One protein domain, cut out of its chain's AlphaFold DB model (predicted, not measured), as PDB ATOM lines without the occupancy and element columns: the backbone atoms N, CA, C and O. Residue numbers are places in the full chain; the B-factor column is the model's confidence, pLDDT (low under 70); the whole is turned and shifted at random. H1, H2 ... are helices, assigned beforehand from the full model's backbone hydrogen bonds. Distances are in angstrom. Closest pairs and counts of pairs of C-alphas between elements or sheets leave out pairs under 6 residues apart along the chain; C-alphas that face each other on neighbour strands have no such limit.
ATOM      1  N   GLN A 203     141.892 197.455 142.878       87.75
ATOM      2  CA  GLN A 203     142.199 197.846 141.505       87.75
ATOM      3  C   GLN A 203     143.526 198.609 141.407       87.75
ATOM      4  O   GLN A 203     144.297 198.354 140.484       87.75
ATOM      5  N   GLU A 204     143.808 199.519 142.344       87.06
ATOM      6  CA  GLU A 204     145.086 200.245 142.396       87.06
ATOM      7  C   GLU A 204     146.255 199.282 142.635       87.06
ATOM      8  O   GLU A 204     147.262 199.367 141.938       87.06
ATOM      9  N   LEU A 205     146.097 198.310 143.541       87.06
ATOM     10  CA  LEU A 205     147.102 197.271 143.792       87.06
ATOM     11  C   LEU A 205     147.366 196.400 142.554       87.06
ATOM     12  O   LEU A 205     148.516 196.180 142.178       87.06
ATOM     13  N   GLN A 206     146.306 195.948 141.885       86.88
ATOM     14  CA  GLN A 206     146.413 195.141 140.667       86.88
ATOM     15  C   GLN A 206     147.017 195.925 139.499       86.88
ATOM     16  O   GLN A 206     147.773 195.365 138.704       86.88
ATOM     17  N   LEU A 207     146.697 197.215 139.374       85.88
ATOM     18  CA  LEU A 207     147.292 198.084 138.366       85.88
ATOM     19  C   LEU A 207     148.783 198.304 138.639       85.88
ATOM     20  O   LEU A 207     149.584 198.185 137.714       85.88
ATOM     21  N   ALA A 208     149.148 198.569 139.896       82.06
ATOM     22  CA  ALA A 208     150.531 198.756 140.316       82.06
ATOM     23  C   ALA A 208     151.381 197.503 140.053       82.06
ATOM     24  O   ALA A 208     152.492 197.619 139.545       82.06
ATOM     25  N   ALA A 209     150.839 196.307 140.310       82.56
ATOM     26  CA  ALA A 209     151.512 195.043 140.007       82.56
ATOM     27  C   ALA A 209     151.769 194.852 138.501       82.56
ATOM     28  O   ALA A 209     152.847 194.420 138.106       82.56
ATOM     29  N   ARG A 210     150.810 195.218 137.636       80.75
ATOM     30  CA  ARG A 210     150.954 195.089 136.168       80.75
ATOM     31  C   ARG A 210     151.991 196.029 135.563       80.75
ATOM     32  O   ARG A 210     152.494 195.743 134.482       80.75
ATOM     33  N   ARG A 211     152.228 197.172 136.204       76.00
ATOM     34  CA  ARG A 211     153.176 198.193 135.742       76.00
ATOM     35  C   ARG A 211     154.577 198.010 136.321       76.00
ATOM     36  O   ARG A 211     155.470 198.768 135.965       76.00
ATOM     37  N   PHE A 212     154.767 197.044 137.218       70.75
ATOM     38  CA  PHE A 212     156.058 196.806 137.845       70.75
ATOM     39  C   PHE A 212     157.019 196.149 136.846       70.75
ATOM     40  O   PHE A 212     156.706 195.096 136.287       70.75
ATOM     41  N   GLU A 213     158.154 196.798 136.572       62.78
ATOM     42  CA  GLU A 213     159.116 196.336 135.568       62.78
ATOM     43  C   GLU A 213     159.785 195.009 135.986       62.78
ATOM     44  O   GLU A 213     160.270 194.908 137.114       62.78
ATOM     45  N   PRO A 214     159.871 194.002 135.094       57.59
ATOM     46  CA  PRO A 214     160.395 192.671 135.434       57.59
ATOM     47  C   PRO A 214     161.890 192.609 135.793       57.59
ATOM     48  O   PRO A 214     162.316 191.655 136.446       57.59
ATOM     49  N   ASP A 215     162.689 193.584 135.347       55.25
ATOM     50  CA  ASP A 215     164.159 193.508 135.352       55.25
ATOM     51  C   ASP A 215     164.825 194.173 136.583       55.25
ATOM     52  O   ASP A 215     166.053 194.217 136.681       55.25
ATOM     53  N   GLY A 216     164.039 194.681 137.543       56.69
ATOM     54  CA  GLY A 216     164.517 195.364 138.756       56.69
ATOM     55  C   GLY A 216     164.502 194.501 140.028       56.69
ATOM     56  O   GLY A 216     163.969 193.396 140.064       56.69
ATOM     57  N   HIS A 217     165.090 194.994 141.124       54.22
ATOM     58  CA  HIS A 217     164.971 194.352 142.440       54.22
ATOM     59  C   HIS A 217     163.491 194.286 142.886       54.22
ATOM     60  O   HIS A 217     162.887 195.293 143.246       54.22
ATOM     61  N   ASN A 218     162.928 193.072 142.884       68.56
ATOM     62  CA  ASN A 218     161.489 192.770 142.947       68.56
ATOM     63  C   ASN A 218     160.877 192.737 144.358       68.56
ATOM     64  O   ASN A 218     160.181 191.789 144.720       68.56
ATOM     65  N   SER A 219     161.150 193.730 145.201       75.56
ATOM     66  CA  SER A 219     160.573 193.733 146.549       75.56
ATOM     67  C   SER A 219     160.335 195.131 147.078       75.56
ATOM     68  O   SER A 219     161.228 195.979 147.027       75.56
ATOM     69  N   VAL A 220     159.166 195.331 147.678       80.19
ATOM     70  CA  VAL A 220     158.846 196.529 148.448       80.19
ATOM     71  C   VAL A 220     158.621 196.130 149.899       80.19
ATOM     72  O   VAL A 220     157.902 195.176 150.190       80.19
ATOM     73  N   MET A 221     159.259 196.849 150.823       83.62
ATOM     74  CA  MET A 221     159.052 196.635 152.251       83.62
ATOM     75  C   MET A 221     157.956 197.569 152.756       83.62
ATOM     76  O   MET A 221     158.079 198.785 152.645       83.62
ATOM     77  N   ILE A 222     156.932 196.997 153.383       82.12
ATOM     78  CA  ILE A 222     155.946 197.750 154.158       82.12
ATOM     79  C   ILE A 222     156.316 197.612 155.627       82.12
ATOM     80  O   ILE A 222     156.439 196.504 156.152       82.12
ATOM     81  N   ARG A 223     156.510 198.747 156.299       79.75
ATOM     82  CA  ARG A 223     156.762 198.762 157.737       79.75
ATOM     83  C   ARG A 223     155.435 198.628 158.481       79.75
ATOM     84  O   ARG A 223     154.589 199.507 158.383       79.75
ATOM     85  N   LEU A 224     155.282 197.542 159.232       78.50
ATOM     86  CA  LEU A 224     154.142 197.329 160.123       78.50
ATOM     87  C   LEU A 224     154.341 198.072 161.451       78.50
ATOM     88  O   LEU A 224     155.474 198.268 161.905       78.50
ATOM     89  N   ALA A 225     153.240 198.476 162.083       73.81
ATOM     90  CA  ALA A 225     153.271 199.167 163.369       73.81
ATOM     91  C   ALA A 225     153.617 198.213 164.528       73.81
ATOM     92  O   ALA A 225     154.325 198.587 165.469       73.81
ATOM     93  N   THR A 226     153.144 196.967 164.457       74.19
ATOM     94  CA  THR A 226     153.362 195.928 165.466       74.19
ATOM     95  C   THR A 226     154.811 195.455 165.422       74.19
ATOM     96  O   THR A 226     155.231 194.746 164.507       74.19
ATOM     97  N   ARG A 227     155.591 195.807 166.449       71.12
ATOM     98  CA  ARG A 227     156.943 195.267 166.631       71.12
ATOM     99  C   ARG A 227     156.865 193.870 167.243       71.12
ATOM    100  O   ARG A 227     156.268 193.698 168.301       71.12
ATOM    101  N   SER A 228     157.515 192.893 166.616       72.69
ATOM    102  CA  SER A 228     157.665 191.537 167.152       72.69
ATOM    103  C   SER A 228     159.112 191.074 167.029       72.69
ATOM    104  O   SER A 228     159.745 191.290 166.001       72.69
ATOM    105  N   ALA A 229     159.627 190.409 168.066       75.25
ATOM    106  CA  ALA A 229     160.927 189.733 168.014       75.25
ATOM    107  C   ALA A 229     160.884 188.443 167.170       75.25
ATOM    108  O   ALA A 229     161.918 187.939 166.746       75.25
ATOM    109  N   THR A 230     159.686 187.901 166.944       81.50
ATOM    110  CA  THR A 230     159.416 186.743 166.080       81.50
ATOM    111  C   THR A 230     158.231 187.092 165.179       81.50
ATOM    112  O   THR A 230     157.072 186.851 165.538       81.50
ATOM    113  N   PRO A 231     158.485 187.771 164.050       79.81
ATOM    114  CA  PRO A 231     157.421 188.240 163.178       79.81
ATOM    115  C   PRO A 231     156.663 187.052 162.577       79.81
ATOM    116  O   PRO A 231     157.239 186.173 161.944       79.81
ATOM    117  N   THR A 232     155.351 187.019 162.799       86.12
ATOM    118  CA  THR A 232     154.431 186.048 162.196       86.12
ATOM    119  C   THR A 232     153.130 186.758 161.834       86.12
ATOM    120  O   THR A 232     152.786 187.771 162.440       86.12
ATOM    121  N   PHE A 233     152.393 186.242 160.848       85.88
ATOM    122  CA  PHE A 233     151.135 186.860 160.413       85.88
ATOM    123  C   PHE A 233     149.967 186.635 161.389       85.88
ATOM    124  O   PHE A 233     149.080 187.475 161.488       85.88
ATOM    125  N   GLY A 234     149.960 185.515 162.121       83.38
ATOM    126  CA  GLY A 234     148.842 185.118 162.993       83.38
ATOM    127  C   GLY A 234     148.464 186.134 164.089       83.38
ATOM    128  O   GLY A 234     147.274 186.354 164.293       83.38
ATOM    129  N   PRO A 235     149.430 186.768 164.781       83.19
ATOM    130  CA  PRO A 235     149.154 187.752 165.830       83.19
ATOM    131  C   PRO A 235     148.798 189.159 165.329       83.19
ATOM    132  O   PRO A 235     148.554 190.036 166.159       83.19
ATOM    133  N   LEU A 236     148.816 189.420 164.017       84.25
ATOM    134  CA  LEU A 236     148.532 190.761 163.507       84.25
ATOM    135  C   LEU A 236     147.081 191.151 163.800       84.25
ATOM    136  O   LEU A 236     146.143 190.380 163.595       84.25
ATOM    137  N   THR A 237     146.893 192.387 164.249       81.69
ATOM    138  CA  THR A 237     145.578 192.965 164.545       81.69
ATOM    139  C   THR A 237     145.503 194.399 164.026       81.69
ATOM    140  O   THR A 237     146.509 194.974 163.605       81.69
ATOM    141  N   GLY A 238     144.299 194.977 164.016       80.31
ATOM    142  CA  GLY A 238     144.099 196.383 163.668       80.31
ATOM    143  C   GLY A 238     144.635 196.748 162.270       80.31
ATOM    144  O   GLY A 238     144.372 196.008 161.317       80.31
ATOM    145  N   PRO A 239     145.370 197.869 162.127       78.62
ATOM    146  CA  PRO A 239     145.875 198.343 160.837       78.62
ATOM    147  C   PRO A 239     146.765 197.336 160.100       78.62
ATOM    148  O   PRO A 239     146.580 197.132 158.904       78.62
ATOM    149  N   ASP A 240     147.676 196.660 160.805       84.00
ATOM    150  CA  ASP A 240     148.615 195.719 160.175       84.00
ATOM    151  C   ASP A 240     147.887 194.513 159.573       84.00
ATOM    152  O   ASP A 240     148.221 194.053 158.480       84.00
ATOM    153  N   LYS A 241     146.840 194.031 160.256       86.25
ATOM    154  CA  LYS A 241     145.980 192.973 159.723       86.25
ATOM    155  C   LYS A 241     145.179 193.448 158.513       86.25
ATOM    156  O   LYS A 241     145.083 192.710 157.541       86.25
ATOM    157  N   ALA A 242     144.631 194.664 158.551       86.00
ATOM    158  CA  ALA A 242     143.879 195.216 157.424       86.00
ATOM    159  C   ALA A 242     144.747 195.346 156.159       86.00
ATOM    160  O   ALA A 242     144.276 195.055 155.063       86.00
ATOM    161  N   ILE A 243     146.020 195.727 156.317       86.94
ATOM    162  CA  ILE A 243     146.998 195.774 155.224       86.94
ATOM    163  C   ILE A 243     147.248 194.371 154.666       86.94
ATOM    164  O   ILE A 243     147.155 194.175 153.457       86.94
ATOM    165  N   LEU A 244     147.530 193.390 155.532       88.88
ATOM    166  CA  LEU A 244     147.765 192.012 155.099       88.88
ATOM    167  C   LEU A 244     146.549 191.428 154.368       88.88
ATOM    168  O   LEU A 244     146.703 190.878 153.282       88.88
ATOM    169  N   ASP A 245     145.353 191.561 154.943       90.19
ATOM    170  CA  ASP A 245     144.115 191.032 154.363       90.19
ATOM    171  C   ASP A 245     143.852 191.640 152.975       90.19
ATOM    172  O   ASP A 245     143.437 190.937 152.057       90.19
ATOM    173  N   LEU A 246     144.144 192.933 152.801       89.19
ATOM    174  CA  LEU A 246     144.016 193.625 151.522       89.19
ATOM    175  C   LEU A 246     145.037 193.138 150.481       89.19
ATOM    176  O   LEU A 246     144.666 192.913 149.331       89.19
ATOM    177  N   LEU A 247     146.305 192.965 150.869       90.12
ATOM    178  CA  LEU A 247     147.347 192.454 149.969       90.12
ATOM    179  C   LEU A 247     147.052 191.014 149.534       90.12
ATOM    180  O   LEU A 247     147.199 190.695 148.356       90.12
ATOM    181  N   LEU A 248     146.581 190.171 150.460       91.62
ATOM    182  CA  LEU A 248     146.131 188.810 150.158       91.62
ATOM    183  C   LEU A 248     144.926 188.814 149.213       91.62
ATOM    184  O   LEU A 248     144.887 188.036 148.267       91.62
ATOM    185  N   ALA A 249     143.958 189.707 149.433       92.50
ATOM    186  CA  ALA A 249     142.784 189.824 148.572       92.50
ATOM    187  C   ALA A 249     143.111 190.335 147.158       92.50
ATOM    188  O   ALA A 249     142.353 190.066 146.227       92.50
ATOM    189  N   ALA A 250     144.211 191.075 146.983       90.62
ATOM    190  CA  ALA A 250     144.650 191.534 145.669       90.62
ATOM    191  C   ALA A 250     145.171 190.388 144.785       90.62
ATOM    192  O   ALA A 250     145.052 190.501 143.566       90.62
ATOM    193  N   ASP A 251     145.694 189.314 145.397       91.62
ATOM    194  CA  ASP A 251     146.148 188.068 144.752       91.62
ATOM    195  C   ASP A 251     147.171 188.279 143.617       91.62
ATOM    196  O   ASP A 251     147.132 187.643 142.565       91.62
TER     197      ASP A 251
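What this domain is: This is residues 203 to 251 of the 258 residues of an uncharacterized protein of Saprolegnia diclina (strain VS20) (UniProt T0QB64). The longer helix H2 and the short helix H1 make one long side of an open, loose loop of chain, meeting at a corner where H2 ends. The unnamed link, residues 211 to 237, swings away from H1 and runs back along the other side to the start of H2, and residues 210 to 221 stick out free. The 49 printed residues hold two named helices, H1 then H2, and no named strand; the class is all helix, though only 21 residues are in named elements. The whole is loose, with a radius of gyration of the C-alphas of 13.0 A and spans of 33 by 23 by 14 A.

Where its parts are: H2, residues 238 to 250, is 18.6 A long, from C-alpha 238 at (144.099, 196.383, 163.668) to C-alpha 250 at (144.650, 191.534, 145.669). H1, residues 203 to 210, measures 10.6 A and begins with C-alpha 203 at (142.199, 197.846, 141.505).

How they stand to each other: H2 touches H1 with residues 247 to 250 alone; the closest C-alphas, of Gln 206 and Ala 250, are 6.4 A apart. They run the same way at a steep tilt of 59 degrees. In H1 and H2 every O i to N i+4 pair is within hydrogen-bond range.

The domain as a whole: The two C-alphas farthest apart, of Asp 215 and Gly 238, are 34.8 A apart. The printed part has no cut, and the link from H1 to H2 is long. The pLDDT is under 70 at residues 213 to 218.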